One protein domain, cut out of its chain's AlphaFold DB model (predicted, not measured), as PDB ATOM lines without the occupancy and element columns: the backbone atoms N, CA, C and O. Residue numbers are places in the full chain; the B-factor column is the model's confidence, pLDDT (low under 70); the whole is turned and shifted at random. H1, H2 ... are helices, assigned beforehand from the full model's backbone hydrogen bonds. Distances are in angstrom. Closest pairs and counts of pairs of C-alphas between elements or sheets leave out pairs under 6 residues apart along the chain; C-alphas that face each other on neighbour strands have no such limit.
ATOM      1  N   ARG A 314     -37.575  -0.859  46.669       94.06
ATOM      2  CA  ARG A 314     -36.378  -1.509  47.226       94.06
ATOM      3  C   ARG A 314     -35.859  -2.572  46.268       94.06
ATOM      4  O   ARG A 314     -36.652  -3.201  45.557       94.06
ATOM      5  N   CYS A 315     -34.543  -2.773  46.272       95.31
ATOM      6  CA  CYS A 315     -33.887  -3.868  45.566       95.31
ATOM      7  C   CYS A 315     -34.395  -5.215  46.104       95.31
ATOM      8  O   CYS A 315     -34.431  -5.422  47.319       95.31
ATOM      9  N   LEU A 316     -34.776  -6.147  45.228       94.38
ATOM     10  CA  LEU A 316     -35.300  -7.452  45.646       94.38
ATOM     11  C   LEU A 316     -34.245  -8.325  46.342       94.38
ATOM     12  O   LEU A 316     -34.617  -9.113  47.213       94.38
ATOM     13  N   VAL A 317     -32.961  -8.137  46.021       95.56
ATOM     14  CA  VAL A 317     -31.840  -8.905  46.584       95.56
ATOM     15  C   VAL A 317     -31.328  -8.258  47.872       95.56
ATOM     16  O   VAL A 317     -31.560  -8.787  48.958       95.56
ATOM     17  N   CYS A 318     -30.703  -7.080  47.789       95.38
ATOM     18  CA  CYS A 318     -30.049  -6.446  48.942       95.38
ATOM     19  C   CYS A 318     -30.983  -5.607  49.833       95.38
ATOM     20  O   CYS A 318     -30.548  -5.087  50.857       95.38
ATOM     21  N   LYS A 319     -32.255  -5.434  49.447       94.38
ATOM     22  CA  LYS A 319     -33.271  -4.629  50.158       94.38
ATOM     23  C   LYS A 319     -32.950  -3.135  50.314       94.38
ATOM     24  O   LYS A 319     -33.733  -2.418  50.937       94.38
ATOM     25  N   GLN A 320     -31.868  -2.637  49.710       94.44
ATOM     26  CA  GLN A 320     -31.550  -1.209  49.678       94.44
ATOM     27  C   GLN A 320     -32.647  -0.431  48.939       94.44
ATOM     28  O   GLN A 320     -33.151  -0.883  47.907       94.44
ATOM     29  N   ALA A 321     -33.019   0.738  49.464       93.31
ATOM     30  CA  ALA A 321     -33.919   1.654  48.773       93.31
ATOM     31  C   ALA A 321     -33.268   2.147  47.474       93.31
ATOM     32  O   ALA A 321     -32.118   2.590  47.478       93.31
ATOM     33  N   LEU A 322     -34.003   2.047  46.371       91.25
ATOM     34  CA  LEU A 322     -33.562   2.511  45.064       91.25
ATOM     35  C   LEU A 322     -33.720   4.026  45.019       91.25
ATOM     36  O   LEU A 322     -34.803   4.558  45.274       91.25
ATOM     37  N   SER A 323     -32.623   4.727  44.747       85.50
ATOM     38  CA  SER A 323     -32.656   6.180  44.645       85.50
ATOM     39  C   SER A 323     -33.238   6.597  43.290       85.50
ATOM     40  O   SER A 323     -33.012   5.919  42.288       85.50
ATOM     41  N   PRO A 324     -33.952   7.732  43.206       79.62
ATOM     42  CA  PRO A 324     -34.511   8.208  41.940       79.62
ATOM     43  C   PRO A 324     -33.431   8.511  40.890       79.62
ATOM     44  O   PRO A 324     -33.707   8.462  39.702       79.62
ATOM     45  N   HIS A 325     -32.188   8.774  41.311       75.50
ATOM     46  CA  HIS A 325     -31.051   8.975  40.407       75.50
ATOM     47  C   HIS A 325     -30.573   7.696  39.714       75.50
ATOM     48  O   HIS A 325     -29.869   7.784  38.714       75.50
ATOM     49  N   GLN A 326     -30.927   6.521  40.241       71.94
ATOM     50  CA  GLN A 326     -30.654   5.241  39.586       71.94
ATOM     51  C   GLN A 326     -31.689   4.924  38.500       71.94
ATOM     52  O   GLN A 326     -31.525   3.950  37.781       71.94
ATOM     53  N   LEU A 327     -32.751   5.726  38.373       68.12
ATOM     54  CA  LEU A 327     -33.735   5.556  37.315       68.12
ATOM     55  C   LEU A 327     -33.210   6.185  36.014       68.12
ATOM     56  O   LEU A 327     -32.566   7.236  36.059       68.12
ATOM     57  N   PRO A 328     -33.494   5.580  34.848       64.44
ATOM     58  CA  PRO A 328     -33.076   6.118  33.560       64.44
ATOM     59  C   PRO A 328     -33.517   7.581  33.399       64.44
ATOM     60  O   PRO A 328     -34.659   7.945  33.701       64.44
ATOM     61  N   ALA A 329     -32.585   8.421  32.935       61.59
ATOM     62  CA  ALA A 329     -32.763   9.863  32.787       61.59
ATOM     63  C   ALA A 329     -34.011  10.175  31.940       61.59
ATOM     64  O   ALA A 329     -34.040   9.908  30.741       61.59
ATOM     65  N   GLY A 330     -35.054  10.707  32.582       61.66
ATOM     66  CA  GLY A 330     -36.334  11.038  31.942       61.66
ATOM     67  C   GLY A 330     -37.573  10.658  32.757       61.66
ATOM     68  O   GLY A 330     -38.639  11.226  32.536       61.66
ATOM     69  N   GLY A 331     -37.449   9.761  33.742       56.91
ATOM     70  CA  GLY A 331     -38.538   9.430  34.666       56.91
ATOM     71  C   GLY A 331     -38.572  10.370  35.872       56.91
ATOM     72  O   GLY A 331     -37.963  10.078  36.898       56.91
ATOM     73  N   GLY A 332     -39.250  11.515  35.774       55.44
ATOM     74  CA  GLY A 332     -39.456  12.398  36.932       55.44
ATOM     75  C   GLY A 332     -40.155  11.657  38.076       55.44
ATOM     76  O   GLY A 332     -41.131  10.974  37.807       55.44
ATOM     77  N   ALA A 333     -39.638  11.777  39.313       54.44
ATOM     78  CA  ALA A 333     -40.183  11.267  40.590       54.44
ATOM     79  C   ALA A 333     -41.214  10.124  40.443       54.44
ATOM     80  O   ALA A 333     -42.373  10.263  40.835       54.44
ATOM     81  N   ALA A 334     -40.796   9.042  39.785       61.16
ATOM     82  CA  ALA A 334     -41.719   8.136  39.123       61.16
ATOM     83  C   ALA A 334     -42.296   7.099  40.087       61.16
ATOM     84  O   ALA A 334     -41.649   6.682  41.050       61.16
ATOM     85  N   ASP A 335     -43.528   6.702  39.785       79.88
ATOM     86  CA  ASP A 335     -44.288   5.630  40.411       79.88
ATOM     87  C   ASP A 335     -43.372   4.463  40.847       79.88
ATOM     88  O   ASP A 335     -42.613   3.958  40.012       79.88
ATOM     89  N   PRO A 336     -43.401   4.012  42.117       81.50
ATOM     90  CA  PRO A 336     -42.618   2.862  42.583       81.50
ATOM     91  C   PRO A 336     -42.836   1.604  41.736       81.50
ATOM     92  O   PRO A 336     -41.938   0.761  41.664       81.50
ATOM     93  N   ALA A 337     -43.989   1.491  41.066       82.50
ATOM     94  CA  ALA A 337     -44.260   0.421  40.119       82.50
ATOM     95  C   ALA A 337     -43.330   0.457  38.897       82.50
ATOM     96  O   ALA A 337     -43.071  -0.587  38.320       82.50
ATOM     97  N   SER A 338     -42.799   1.618  38.506       85.81
ATOM     98  CA  SER A 338     -41.917   1.781  37.340       85.81
ATOM     99  C   SER A 338     -40.435   1.504  37.623       85.81
ATOM    100  O   SER A 338     -39.655   1.331  36.688       85.81
ATOM    101  N   ALA A 339     -40.037   1.444  38.897       90.19
ATOM    102  CA  ALA A 339     -38.646   1.252  39.287       90.19
ATOM    103  C   ALA A 339     -38.142  -0.173  38.971       90.19
ATOM    104  O   ALA A 339     -38.904  -1.142  39.125       90.19
ATOM    105  N   PRO A 340     -36.856  -0.341  38.603       93.25
ATOM    106  CA  PRO A 340     -36.266  -1.660  38.400       93.25
ATOM    107  C   PRO A 340     -36.350  -2.497  39.686       93.25
ATOM    108  O   PRO A 340     -36.511  -1.988  40.803       93.25
ATOM    109  N   ALA A 341     -36.293  -3.817  39.547       95.00
ATOM    110  CA  ALA A 341     -36.284  -4.728  40.690       95.00
ATOM    111  C   ALA A 341     -34.943  -4.744  41.432       95.00
ATOM    112  O   ALA A 341     -34.927  -5.032  42.630       95.00
ATOM    113  N   LEU A 342     -33.833  -4.470  40.747       95.50
ATOM    114  CA  LEU A 342     -32.477  -4.588  41.286       95.50
ATOM    115  C   LEU A 342     -31.786  -3.223  41.294       95.50
ATOM    116  O   LEU A 342     -32.057  -2.384  40.442       95.50
ATOM    117  N   CYS A 343     -30.906  -2.990  42.270       94.56
ATOM    118  CA  CYS A 343     -30.016  -1.831  42.228       94.56
ATOM    119  C   CYS A 343     -28.862  -2.087  41.254       94.56
ATOM    120  O   CYS A 343     -28.526  -3.240  40.987       94.56
ATOM    121  N   VAL A 344     -28.207  -1.019  40.796       93.00
ATOM    122  CA  VAL A 344     -27.081  -1.089  39.844       93.00
ATOM    123  C   VAL A 344     -25.968  -2.029  40.323       93.00
ATOM    124  O   VAL A 344     -25.422  -2.781  39.528       93.00
ATOM    125  N   ALA A 345     -25.659  -2.030  41.626       94.38
ATOM    126  CA  ALA A 345     -24.626  -2.898  42.192       94.38
ATOM    127  C   ALA A 345     -24.991  -4.386  42.079       94.38
ATOM    128  O   ALA A 345     -24.178  -5.170  41.610       94.38
ATOM    129  N   CYS A 346     -26.222  -4.763  42.447       95.56
ATOM    130  CA  CYS A 346     -26.684  -6.137  42.257       95.56
ATOM    131  C   CYS A 346     -26.757  -6.474  40.765       95.56
ATOM    132  O   CYS A 346     -26.266  -7.516  40.368       95.56
ATOM    133  N   LEU A 347     -27.300  -5.583  39.932       94.75
ATOM    134  CA  LEU A 347     -27.447  -5.812  38.493       94.75
ATOM    135  C   LEU A 347     -26.103  -6.003  37.764       94.75
ATOM    136  O   LEU A 347     -26.058  -6.671  36.736       94.75
ATOM    137  N   ALA A 348     -25.016  -5.425  38.282       93.00
ATOM    138  CA  ALA A 348     -23.669  -5.598  37.741       93.00
ATOM    139  C   ALA A 348     -23.083  -6.998  38.005       93.00
ATOM    140  O   ALA A 348     -22.181  -7.426  37.285       93.00
ATOM    141  N   GLU A 349     -23.579  -7.714  39.015       95.81
ATOM    142  CA  GLU A 349     -23.172  -9.090  39.294       95.81
ATOM    143  C   GLU A 349     -23.923 -10.056  38.352       95.81
ATOM    144  O   GLU A 349     -25.155 -10.101  38.386       95.81
ATOM    145  N   PRO A 350     -23.217 -10.852  37.523       92.25
ATOM    146  CA  PRO A 350     -23.820 -11.595  36.409       92.25
ATOM    147  C   PRO A 350     -24.842 -12.659  36.840       92.25
ATOM    148  O   PRO A 350     -25.791 -12.927  36.107       92.25
ATOM    149  N   ASP A 351     -24.687 -13.234  38.034       95.81
ATOM    150  CA  ASP A 351     -25.532 -14.336  38.510       95.81
ATOM    151  C   ASP A 351     -26.755 -13.868  39.311       95.81
ATOM    152  O   ASP A 351     -27.671 -14.653  39.573       95.81
ATOM    153  N   THR A 352     -26.817 -12.593  39.712       95.50
ATOM    154  CA  THR A 352     -27.883 -12.127  40.614       95.50
ATOM    155  C   THR A 352     -29.224 -11.983  39.914       95.50
ATOM    156  O   THR A 352     -30.248 -12.320  40.510       95.50
ATOM    157  N   LEU A 353     -29.245 -11.497  38.668       95.31
ATOM    158  CA  LEU A 353     -30.476 -11.322  37.900       95.31
ATOM    159  C   LEU A 353     -31.118 -12.682  37.579       95.31
ATOM    160  O   LEU A 353     -32.283 -12.852  37.948       95.31
ATOM    161  N   PRO A 354     -30.398 -13.677  37.014       96.19
ATOM    162  CA  PRO A 354     -30.946 -15.017  36.819       96.19
ATOM    163  C   PRO A 354     -31.415 -15.664  38.126       96.19
ATOM    164  O   PRO A 354     -32.515 -16.210  38.176       96.19
ATOM    165  N   ALA A 355     -30.639 -15.557  39.211       96.00
ATOM    166  CA  ALA A 355     -31.022 -16.135  40.501       96.00
ATOM    167  C   ALA A 355     -32.281 -15.473  41.092       96.00
ATOM    168  O   ALA A 355     -33.166 -16.162  41.608       96.00
ATOM    169  N   ALA A 356     -32.389 -14.143  41.006       95.88
ATOM    170  CA  ALA A 356     -33.571 -13.411  41.452       95.88
ATOM    171  C   ALA A 356     -34.802 -13.744  40.598       95.88
ATOM    172  O   ALA A 356     -35.893 -13.899  41.148       95.88
ATOM    173  N   LEU A 357     -34.627 -13.887  39.280       96.88
ATOM    174  CA  LEU A 357     -35.689 -14.267  38.352       96.88
ATOM    175  C   LEU A 357     -36.203 -15.679  38.627       96.88
ATOM    176  O   LEU A 357     -37.408 -15.849  38.800       96.88
ATOM    177  N   LEU A 358     -35.314 -16.667  38.746       96.94
ATOM    178  CA  LEU A 358     -35.688 -18.051  39.053       96.94
ATOM    179  C   LEU A 358     -36.466 -18.142  40.368       96.94
ATOM    180  O   LEU A 358     -37.567 -18.688  40.391       96.94
ATOM    181  N   ARG A 359     -35.959 -17.513  41.436       95.56
ATOM    182  CA  ARG A 359     -36.670 -17.451  42.719       95.56
ATOM    183  C   ARG A 359     -38.055 -16.814  42.577       95.56
ATOM    184  O   ARG A 359     -39.013 -17.265  43.201       95.56
ATOM    185  N   GLN A 360     -38.176 -15.754  41.779       96.19
ATOM    186  CA  GLN A 360     -39.455 -15.074  41.611       96.19
ATOM    187  C   GLN A 360     -40.454 -15.888  40.777       96.19
ATOM    188  O   GLN A 360     -41.647 -15.850  41.083       96.19
ATOM    189  N   LEU A 361     -39.986 -16.638  39.776       97.00
ATOM    190  CA  LEU A 361     -40.796 -17.579  38.995       97.00
ATOM    191  C   LEU A 361     -41.265 -18.769  39.845       97.00
ATOM    192  O   LEU A 361     -42.406 -19.211  39.718       97.00
ATOM    193  N   GLU A 362     -40.427 -19.265  40.758       96.62
ATOM    194  CA  GLU A 362     -40.827 -20.283  41.739       96.62
ATOM    195  C   GLU A 362     -41.947 -19.768  42.657       96.62
ATOM    196  O   GLU A 362     -42.958 -20.445  42.844       96.62
ATOM    197  N   GLU A 363     -41.820 -18.546  43.185       93.88
ATOM    198  CA  GLU A 363     -42.877 -17.918  43.992       93.88
ATOM    199  C   GLU A 363     -44.182 -17.720  43.203       93.88
ATOM    200  O   GLU A 363     -45.268 -17.970  43.733       93.88
ATOM    201  N   ASP A 364     -44.082 -17.276  41.948       96.12
ATOM    202  CA  ASP A 364     -45.231 -17.037  41.074       96.12
ATOM    203  C   ASP A 364     -45.960 -18.339  40.719       96.12
ATOM    204  O   ASP A 364     -47.170 -18.457  40.924       96.12
ATOM    205  N   SER A 365     -45.212 -19.367  40.304       96.94
ATOM    206  CA  SER A 365     -45.765 -20.691  40.002       96.94
ATOM    207  C   SER A 365     -46.425 -21.334  41.226       96.94
ATOM    208  O   SER A 365     -47.519 -21.897  41.113       96.94
ATOM    209  N   ALA A 366     -45.838 -21.186  42.419       95.56
ATOM    210  CA  ALA A 366     -46.441 -21.646  43.666       95.56
ATOM    211  C   ALA A 366     -47.738 -20.884  43.999       95.56
ATOM    212  O   ALA A 366     -48.731 -21.493  44.419       95.56
ATOM    213  N   ALA A 367     -47.768 -19.561  43.798       92.81
ATOM    214  CA  ALA A 367     -48.969 -18.753  44.006       92.81
ATOM    215  C   ALA A 367     -50.085 -19.114  43.011       92.81
ATOM    216  O   ALA A 367     -51.243 -19.267  43.421       92.81
ATOM    217  N   ALA A 368     -49.738 -19.321  41.739       96.88
ATOM    218  CA  ALA A 368     -50.654 -19.746  40.687       96.88
ATOM    219  C   ALA A 368     -51.241 -21.137  40.973       96.88
ATOM    220  O   ALA A 368     -52.460 -21.313  40.927       96.88
ATOM    221  N   ALA A 369     -50.407 -22.108  41.359       96.88
ATOM    222  CA  ALA A 369     -50.853 -23.452  41.722       96.88
ATOM    223  C   ALA A 369     -51.803 -23.442  42.934       96.88
ATOM    224  O   ALA A 369     -52.827 -24.137  42.938       96.88
ATOM    225  N   ALA A 370     -51.513 -22.617  43.945       95.62
ATOM    226  CA  ALA A 370     -52.387 -22.446  45.103       95.62
ATOM    227  C   ALA A 370     -53.747 -21.841  44.714       95.62
ATOM    228  O   ALA A 370     -54.785 -22.296  45.205       95.62
ATOM    229  N   LEU A 371     -53.757 -20.845  43.821       96.31
ATOM    230  CA  LEU A 371     -54.995 -20.246  43.326       96.31
ATOM    231  C   LEU A 371     -55.807 -21.255  42.509       96.31
ATOM    232  O   LEU A 371     -56.993 -21.424  42.781       96.31
ATOM    233  N   ALA A 372     -55.173 -21.962  41.573       96.19
ATOM    234  CA  ALA A 372     -55.819 -22.981  40.751       96.19
ATOM    235  C   ALA A 372     -56.450 -24.088  41.612       96.19
ATOM    236  O   ALA A 372     -57.597 -24.467  41.384       96.19
ATOM    237  N   THR A 373     -55.745 -24.539  42.654       96.62
ATOM    238  CA  THR A 373     -56.251 -25.535  43.615       96.62
ATOM    239  C   THR A 373     -57.457 -25.015  44.404       96.62
ATOM    240  O   THR A 373     -58.435 -25.732  44.608       96.62
ATOM    241  N   ALA A 374     -57.421 -23.760  44.858       95.38
ATOM    242  CA  ALA A 374     -58.539 -23.176  45.596       95.38
ATOM    243  C   ALA A 374     -59.764 -22.945  44.695       95.38
ATOM    244  O   ALA A 374     -60.893 -23.215  45.103       95.38
ATOM    245  N   VAL A 375     -59.546 -22.478  43.462       94.56
ATOM    246  CA  VAL A 375     -60.605 -22.266  42.469       94.56
ATOM    247  C   VAL A 375     -61.235 -23.593  42.062       94.56
ATOM    248  O   VAL A 375     -62.459 -23.679  42.087       94.56
ATOM    249  N   SER A 376     -60.444 -24.633  41.781       93.62
ATOM    250  CA  SER A 376     -60.965 -25.952  41.399       93.62
ATOM    251  C   SER A 376     -61.808 -26.587  42.509       93.62
ATOM    252  O   SER A 376     -62.887 -27.124  42.246       93.62
ATOM    253  N   ALA A 377     -61.383 -26.444  43.769       94.69
ATOM    254  CA  ALA A 377     -62.174 -26.861  44.923       94.69
ATOM    255  C   ALA A 377     -63.501 -26.084  45.017       94.69
ATOM    256  O   ALA A 377     -64.558 -26.676  45.245       94.69
ATOM    257  N   CYS A 378     -63.475 -24.766  44.794       94.44
ATOM    258  CA  CYS A 378     -64.688 -23.951  44.780       94.44
ATOM    259  C   CYS A 378     -65.631 -24.315  43.620       94.44
ATOM    260  O   CYS A 378     -66.836 -24.400  43.846       94.44
ATOM    261  N   THR A 379     -65.118 -24.557  42.410       93.25
ATOM    262  CA  THR A 379     -65.941 -24.961  41.256       93.25
ATOM    263  C   THR A 379     -66.547 -26.345  41.436       93.25
ATOM    264  O   THR A 379     -67.679 -26.559  41.021       93.25
ATOM    265  N   ALA A 380     -65.827 -27.273  42.073       92.44
ATOM    266  CA  ALA A 380     -66.340 -28.609  42.370       92.44
ATOM    267  C   ALA A 380     -67.431 -28.583  43.453       92.44
ATOM    268  O   ALA A 380     -68.369 -29.372  43.413       92.44
ATOM    269  N   CYS A 381     -67.313 -27.671  44.423       93.06
ATOM    270  CA  CYS A 381     -68.308 -27.487  45.477       93.06
ATOM    271  C   CYS A 381     -69.574 -26.776  44.974       93.06
ATOM    272  O   CYS A 381     -70.674 -27.062  45.451       93.06
ATOM    273  N   HIS A 382     -69.434 -25.844  44.030       91.00
ATOM    274  CA  HIS A 382     -70.561 -25.090  43.499       91.00
ATOM    275  C   HIS A 382     -71.459 -26.000  42.649       91.00
ATOM    276  O   HIS A 382     -71.037 -26.529  41.622       91.00
ATOM    277  N   SER A 383     -72.719 -26.162  43.056       78.12
ATOM    278  CA  SER A 383     -73.685 -27.082  42.434       78.12
ATOM    279  C   SER A 383     -73.976 -26.798  40.954       78.12
ATOM    280  O   SER A 383     -74.467 -27.677  40.253       78.12
ATOM    281  N   GLY A 384     -73.654 -25.599  40.465       73.31
ATOM    282  CA  GLY A 384     -73.762 -25.243  39.049       73.31
ATOM    283  C   GLY A 384     -72.583 -25.694  38.169       73.31
ATOM    284  O   GLY A 384     -72.616 -25.482  36.956       73.31
ATOM    285  N   GLY A 385     -71.545 -26.306  38.752       73.19
ATOM    286  CA  GLY A 385     -70.355 -26.763  38.034       73.19
ATOM    287  C   GLY A 385     -69.609 -25.640  37.301       73.19
ATOM    288  O   GLY A 385     -69.794 -24.454  37.575       73.19
ATOM    289  N   ALA A 386     -68.763 -26.015  36.337       71.44
ATOM    290  CA  ALA A 386     -67.966 -25.072  35.542       71.44
ATOM    291  C   ALA A 386     -68.805 -24.157  34.624       71.44
ATOM    292  O   ALA A 386     -68.311 -23.137  34.159       71.44
ATOM    293  N   ALA A 387     -70.073 -24.501  34.372       75.94
ATOM    294  CA  ALA A 387     -70.962 -23.742  33.493       75.94
ATOM    295  C   ALA A 387     -71.632 -22.534  34.181       75.94
ATOM    296  O   ALA A 387     -72.259 -21.721  33.509       75.94
ATOM    297  N   ALA A 388     -71.509 -22.399  35.507       73.75
ATOM    298  CA  ALA A 388     -72.243 -21.404  36.296       73.75
ATOM    299  C   ALA A 388     -71.625 -19.992  36.331       73.75
ATOM    300  O   ALA A 388     -72.089 -19.144  37.092       73.75
ATOM    301  N   GLY A 389     -70.599 -19.720  35.521       85.19
ATOM    302  CA  GLY A 389     -69.947 -18.411  35.471       85.19
ATOM    303  C   GLY A 389     -69.040 -18.132  36.677       85.19
ATOM    304  O   GLY A 389     -68.369 -19.028  37.191       85.19
ATOM    305  N   ALA A 390     -68.968 -16.865  37.097       89.19
ATOM    306  CA  ALA A 390     -68.061 -16.417  38.153       89.19
ATOM    307  C   ALA A 390     -68.432 -16.985  39.541       89.19
ATOM    308  O   ALA A 390     -69.597 -17.032  39.932       89.19
ATOM    309  N   LEU A 391     -67.426 -17.380  40.329       91.06
ATOM    310  CA  LEU A 391     -67.619 -17.937  41.672       91.06
ATOM    311  C   LEU A 391     -67.908 -16.839  42.709       91.06
ATOM    312  O   LEU A 391     -66.978 -16.239  43.248       91.06
ATOM    313  N   LEU A 392     -69.178 -16.661  43.074       91.50
ATOM    314  CA  LEU A 392     -69.641 -15.646  44.041       91.50
ATOM    315  C   LEU A 392     -69.774 -16.155  45.492       91.50
ATOM    316  O   LEU A 392     -70.493 -15.584  46.301       91.50
ATOM    317  N   CYS A 393     -69.120 -17.264  45.847       92.62
ATOM    318  CA  CYS A 393     -69.208 -17.804  47.207       92.62
ATOM    319  C   CYS A 393     -68.503 -16.890  48.225       92.62
ATOM    320  O   CYS A 393     -67.293 -16.680  48.114       92.62
ATOM    321  N   GLU A 394     -69.249 -16.447  49.242       94.44
ATOM    322  CA  GLU A 394     -68.793 -15.630  50.381       94.44
ATOM    323  C   GLU A 394     -68.904 -16.373  51.727       94.44
ATOM    324  O   GLU A 394     -68.961 -15.766  52.795       94.44
ATOM    325  N   ASN A 395     -68.942 -17.712  51.709       95.06
ATOM    326  CA  ASN A 395     -69.029 -18.498  52.940       95.06
ATOM    327  C   ASN A 395     -67.766 -18.323  53.807       95.06
ATOM    328  O   ASN A 395     -66.757 -19.001  53.601       95.06
ATOM    329  N   GLY A 396     -67.858 -17.460  54.821       93.50
ATOM    330  CA  GLY A 396     -66.784 -17.159  55.770       93.50
ATOM    331  C   GLY A 396     -66.345 -18.328  56.661       93.50
ATOM    332  O   GLY A 396     -65.364 -18.189  57.390       93.50
ATOM    333  N   GLU A 397     -67.023 -19.476  56.620       93.75
ATOM    334  CA  GLU A 397     -66.585 -20.709  57.291       93.75
ATOM    335  C   GLU A 397     -65.757 -21.623  56.376       93.75
ATOM    336  O   GLU A 397     -65.130 -22.575  56.841       93.75
ATOM    337  N   CYS A 398     -65.733 -21.343  55.072       95.12
ATOM    338  CA  CYS A 398     -65.039 -22.165  54.093       95.12
ATOM    339  C   CYS A 398     -63.539 -21.839  54.052       95.12
ATOM    340  O   CYS A 398     -63.136 -20.732  53.696       95.12
ATOM    341  N   ALA A 399     -62.685 -22.830  54.320       93.44
ATOM    342  CA  ALA A 399     -61.233 -22.667  54.212       93.44
ATOM    343  C   ALA A 399     -60.775 -22.308  52.781       93.44
ATOM    344  O   ALA A 399     -59.846 -21.516  52.606       93.44
ATOM    345  N   HIS A 400     -61.454 -22.829  51.750       95.44
ATOM    346  CA  HIS A 400     -61.126 -22.536  50.351       95.44
ATOM    347  C   HIS A 400     -61.394 -21.077  49.968       95.44
ATOM    348  O   HIS A 400     -60.681 -20.548  49.118       95.44
ATOM    349  N   LEU A 401     -62.345 -20.397  50.625       95.62
ATOM    350  CA  LEU A 401     -62.590 -18.970  50.400       95.62
ATOM    351  C   LEU A 401     -61.338 -18.147  50.727       95.62
ATOM    352  O   LEU A 401     -60.843 -17.403  49.880       95.62
ATOM    353  N   TYR A 402     -60.788 -18.321  51.929       95.25
ATOM    354  CA  TYR A 402     -59.579 -17.612  52.356       95.25
ATOM    355  C   TYR A 402     -58.348 -18.036  51.553       95.25
ATOM    356  O   TYR A 402     -57.513 -17.193  51.222       95.25
ATOM    357  N   GLY A 403     -58.263 -19.320  51.185       94.19
ATOM    358  CA  GLY A 403     -57.233 -19.830  50.278       94.19
ATOM    359  C   GLY A 403     -57.252 -19.117  48.925       94.19
ATOM    360  O   GLY A 403     -56.214 -18.624  48.487       94.19
ATOM    361  N   ARG A 404     -58.433 -18.981  48.310       95.88
ATOM    362  CA  ARG A 404     -58.637 -18.308  47.020       95.88
ATOM    363  C   ARG A 404     -58.303 -16.820  47.092       95.88
ATOM    364  O   ARG A 404     -57.497 -16.344  46.299       95.88
ATOM    365  N   VAL A 405     -58.878 -16.098  48.059       94.75
ATOM    366  CA  VAL A 405     -58.641 -14.651  48.232       94.75
ATOM    367  C   VAL A 405     -57.160 -14.373  48.514       94.75
ATOM    368  O   VAL A 405     -56.570 -13.474  47.917       94.75
ATOM    369  N   GLY A 406     -56.533 -15.166  49.386       92.81
ATOM    370  CA  GLY A 406     -55.116 -15.020  49.714       92.81
ATOM    371  C   GLY A 406     -54.181 -15.378  48.556       92.81
ATOM    372  O   GLY A 406     -53.213 -14.659  48.315       92.81
ATOM    373  N   ALA A 407     -54.460 -16.461  47.826       94.00
ATOM    374  CA  ALA A 407     -53.647 -16.878  46.683       94.00
ATOM    375  C   ALA A 407     -53.729 -15.881  45.521       94.00
ATOM    376  O   ALA A 407     -52.697 -15.552  44.946       94.00
ATOM    377  N   ALA A 408     -54.916 -15.327  45.245       94.88
ATOM    378  CA  ALA A 408     -55.090 -14.297  44.221       94.88
ATOM    379  C   ALA A 408     -54.227 -13.056  44.499       94.88
ATOM    380  O   ALA A 408     -53.569 -12.544  43.597       94.88
ATOM    381  N   ARG A 409     -54.155 -12.606  45.760       94.06
ATOM    382  CA  ARG A 409     -53.268 -11.490  46.130       94.06
ATOM    383  C   ARG A 409     -51.792 -11.824  46.017       94.06
ATOM    384  O   ARG A 409     -51.029 -10.986  45.550       94.06
ATOM    385  N   ARG A 410     -51.387 -13.025  46.446       93.62
ATOM    386  CA  ARG A 410     -49.993 -13.469  46.305       93.62
ATOM    387  C   ARG A 410     -49.568 -13.494  44.841       93.62
ATOM    388  O   ARG A 410     -48.494 -12.988  44.550       93.62
ATOM    389  N   LEU A 411     -50.432 -13.998  43.960       95.94
ATOM    390  CA  LEU A 411     -50.191 -14.041  42.518       95.94
ATOM    391  C   LEU A 411     -50.090 -12.634  41.910       95.94
ATOM    392  O   LEU A 411     -49.178 -12.342  41.147       95.94
ATOM    393  N   ALA A 412     -50.985 -11.719  42.292       93.75
ATOM    394  CA  ALA A 412     -50.895 -10.331  41.840       93.75
ATOM    395  C   ALA A 412     -49.583  -9.660  42.297       93.75
ATOM    396  O   ALA A 412     -48.934  -8.955  41.524       93.75
ATOM    397  N   ALA A 413     -49.160  -9.905  43.541       91.50
ATOM    398  CA  ALA A 413     -47.922  -9.351  44.079       91.50
ATOM    399  C   ALA A 413     -46.661  -9.964  43.439       91.50
ATOM    400  O   ALA A 413     -45.684  -9.237  43.232       91.50
ATOM    401  N   SER A 414     -46.648 -11.269  43.132       93.88
ATOM    402  CA  SER A 414     -45.536 -11.917  42.416       93.88
ATOM    403  C   SER A 414     -45.426 -11.418  40.978       93.88
ATOM    404  O   SER A 414     -44.323 -11.065  40.558       93.88
ATOM    405  N   GLY A 415     -46.554 -11.256  40.278       95.06
ATOM    406  CA  GLY A 415     -46.597 -10.675  38.933       95.06
ATOM    407  C   GLY A 415     -45.969  -9.279  38.873       95.06
ATOM    408  O   GLY A 415     -45.078  -9.032  38.062       95.06
ATOM    409  N   GLN A 416     -46.310  -8.394  39.816       93.75
ATOM    410  CA  GLN A 416     -45.689  -7.061  39.907       93.75
ATOM    411  C   GLN A 416     -44.165  -7.119  40.125       93.75
ATOM    412  O   GLN A 416     -43.425  -6.266  39.627       93.75
ATOM    413  N   ARG A 417     -43.659  -8.114  40.870       95.12
ATOM    414  CA  ARG A 417     -42.208  -8.304  41.053       95.12
ATOM    415  C   ARG A 417     -41.534  -8.813  39.782       95.12
ATOM    416  O   ARG A 417     -40.448  -8.327  39.470       95.12
ATOM    417  N   LEU A 418     -42.176  -9.718  39.041       96.12
ATOM    418  CA  LEU A 418     -41.693 -10.185  37.737       96.12
ATOM    419  C   LEU A 418     -41.616  -9.042  36.721       96.12
ATOM    420  O   LEU A 418     -40.582  -8.872  36.083       96.12
ATOM    421  N   GLU A 419     -42.634  -8.183  36.642       95.25
ATOM    422  CA  GLU A 419     -42.603  -6.999  35.769       95.25
ATOM    423  C   GLU A 419     -41.441  -6.052  36.114       95.25
ATOM    424  O   GLU A 419     -40.802  -5.466  35.237       95.25
ATOM    425  N   ARG A 420     -41.129  -5.887  37.408       94.69
ATOM    426  CA  ARG A 420     -39.955  -5.110  37.839       94.69
ATOM    427  C   ARG A 420     -38.633  -5.787  37.463       94.69
ATOM    428  O   ARG A 420     -37.682  -5.068  37.161       94.69
ATOM    429  N   LEU A 421     -38.554  -7.118  37.475       95.88
ATOM    430  CA  LEU A 421     -37.368  -7.862  37.030       95.88
ATOM    431  C   LEU A 421     -37.169  -7.770  35.516       95.88
ATOM    432  O   LEU A 421     -36.050  -7.496  35.096       95.88
ATOM    433  N   ALA A 422     -38.239  -7.860  34.723       95.31
ATOM    434  CA  ALA A 422     -38.185  -7.649  33.273       95.31
ATOM    435  C   ALA A 422     -37.649  -6.247  32.912       95.31
ATOM    436  O   ALA A 422     -36.879  -6.074  31.970       95.31
ATOM    437  N   ARG A 423     -37.984  -5.222  33.711       92.31
ATOM    438  CA  ARG A 423     -37.383  -3.883  33.567       92.31
ATOM    439  C   ARG A 423     -35.888  -3.857  33.892       92.31
ATOM    440  O   ARG A 423     -35.145  -3.182  33.182       92.31
ATOM    441  N   SER A 424     -35.454  -4.564  34.939       92.88
ATOM    442  CA  SER A 424     -34.023  -4.691  35.267       92.88
ATOM    443  C   SER A 424     -33.247  -5.380  34.143       92.88
ATOM    444  O   SER A 424     -32.132  -4.973  33.839       92.88
ATOM    445  N   GLU A 425     -33.837  -6.394  33.511       94.88
ATOM    446  CA  GLU A 425     -33.251  -7.100  32.368       94.88
ATOM    447  C   GLU A 425     -33.038  -6.154  31.177       94.88
ATOM    448  O   GLU A 425     -31.915  -6.012  30.694       94.88
ATOM    449  N   ALA A 426     -34.060  -5.381  30.798       92.00
ATOM    450  CA  ALA A 426     -33.941  -4.373  29.739       92.00
ATOM    451  C   ALA A 426     -32.919  -3.258  30.064       92.00
ATOM    452  O   ALA A 426     -32.370  -2.603  29.173       92.00
ATOM    453  N   GLU A 427     -32.680  -2.958  31.340       88.81
ATOM    454  CA  GLU A 427     -31.617  -2.039  31.764       88.81
ATOM    455  C   GLU A 427     -30.228  -2.671  31.638       88.81
ATOM    456  O   GLU A 427     -29.313  -2.039  31.105       88.81
ATOM    457  N   TRP A 428     -30.086  -3.930  32.049       89.69
ATOM    458  CA  TRP A 428     -28.848  -4.690  31.905       89.69
ATOM    459  C   TRP A 428     -28.421  -4.811  30.438       89.69
ATOM    460  O   TRP A 428     -27.267  -4.528  30.109       89.69
ATOM    461  N   GLU A 429     -29.355  -5.115  29.533       91.12
ATOM    462  CA  GLU A 429     -29.087  -5.172  28.091       91.12
ATOM    463  C   GLU A 429     -28.588  -3.829  27.539       91.12
ATOM    464  O   GLU A 429     -27.616  -3.781  26.778       91.12
ATOM    465  N   ARG A 430     -29.198  -2.714  27.964       87.94
ATOM    466  CA  ARG A 430     -28.766  -1.364  27.560       87.94
ATOM    467  C   ARG A 430     -27.335  -1.068  28.006       87.94
ATOM    468  O   ARG A 430     -26.556  -0.536  27.212       87.94
ATOM    469  N   LEU A 431     -26.971  -1.435  29.235       85.88
ATOM    470  CA  LEU A 431     -25.605  -1.278  29.750       85.88
ATOM    471  C   LEU A 431     -24.610  -2.183  29.001       85.88
ATOM    472  O   LEU A 431     -23.519  -1.736  28.638       85.88
ATOM    473  N   ALA A 432     -25.004  -3.423  28.702       86.38
ATOM    474  CA  ALA A 432     -24.178  -4.397  27.990       86.38
ATOM    475  C   ALA A 432     -23.915  -4.026  26.516       86.38
ATOM    476  O   ALA A 432     -22.869  -4.386  25.959       86.38
ATOM    477  N   VAL A 433     -24.848  -3.320  25.867       86.69
ATOM    478  CA  VAL A 433     -24.688  -2.805  24.497       86.69
ATOM    479  C   VAL A 433     -23.922  -1.478  24.497       86.69
ATOM    480  O   VAL A 433     -22.982  -1.318  23.716       86.69
ATOM    481  N   GLY A 434     -24.258  -0.552  25.401       79.81
ATOM    482  CA  GLY A 434     -23.619   0.767  25.493       79.81
ATOM    483  C   GLY A 434     -22.121   0.710  25.815       79.81
ATOM    484  O   GLY A 434     -21.349   1.512  25.291       79.81
ATOM    485  N   GLY A 435     -21.682  -0.286  26.591       67.25
ATOM    486  CA  GLY A 435     -20.266  -0.490  26.914       67.25
ATOM    487  C   GLY A 435     -19.372  -0.875  25.726       67.25
ATOM    488  O   GLY A 435     -18.155  -0.758  25.826       67.25
ATOM    489  N   ARG A 436     -19.939  -1.301  24.587       64.62
ATOM    490  CA  ARG A 436     -19.155  -1.727  23.408       64.62
ATOM    491  C   ARG A 436     -18.875  -0.600  22.409       64.62
ATOM    492  O   ARG A 436     -18.120  -0.809  21.467       64.62
TER     493      ARG A 436
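This is residues 314 to 436 of the 454 residues of an uncharacterized protein of Chlamydomonas incerta (UniProt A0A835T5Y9). Two long helices, H2 and H4, run side by side in opposite ways and cross at a shallow angle, making a rod-like pair. Near the end where H2 begins and H4 ends lies a loop-rich part, residues 314 to 343 with no named element, together with the short helix H1; at the other end of the pair a turn through the short H3 joins H2 to H4. The printed part has 123 residues with four named helices, in the order H1, H2, H3, H4, and no named strand, and its class is all helix. The whole is loose, with a radius of gyration of the C-alphas of 19.4 A, and the C-alphas span 62 by 29 by 25 A.

The longest helix, H4, residues 399 to 434, touches H2, residues 352 to 381, with 39 pairs of C-alphas within 8 A. The closest C-alphas of the two are those of Leu 371 and Ala 407, 4.9 A apart. Their lines stand at a shallow tilt of 26 degrees, opposite ways. H1, residues 344 to 348, only just touches H4, with 3 pairs of C-alphas within 8 A, and H4 touches H1 with residues 424 to 428 alone; the closest C-alphas of the two are those of Leu 347 and Trp 428, 6.8 A apart. H2 is the hub, touching three other helices. H1 and H2 only just touch, with 3 pairs within 8 A, and touch only at the corner by their link; the closest C-alphas are those of Leu 347 and Leu 353, 6.3 A apart. H3, residues 385 to 388, likewise only just touches H2, with 3 pairs within 8 A and only at the corner; the closest C-alphas are those of Thr 379 and Gly 385, 5.8 A apart. H3 is apart from H1 and from H4. In H1, H2 and H4 every pair of O i and N i+4 is within hydrogen-bond range, while H3 is too short for such a pair.

H4 measures 52.8 A from C-alpha 399 at (-61.233, -22.667, 54.212) to C-alpha 434 at (-23.619, 0.767, 25.493). H2 measures 43.5 A and begins with C-alpha 352 at (-27.883, -12.127, 40.614). H1 and H3 are short, with 5 and 4 residues.

The two C-alphas farthest apart are those of Ser 383 and Arg 436, at 63.1 A. The printed part has no cut. The links from H1 to H2 and from H2 to H3 are tight, and that from H3 to H4, 10 residues, is short. The mean pLDDT of the printed part is 89.3, and residues 327 to 334 and 435 to 436 are under 70.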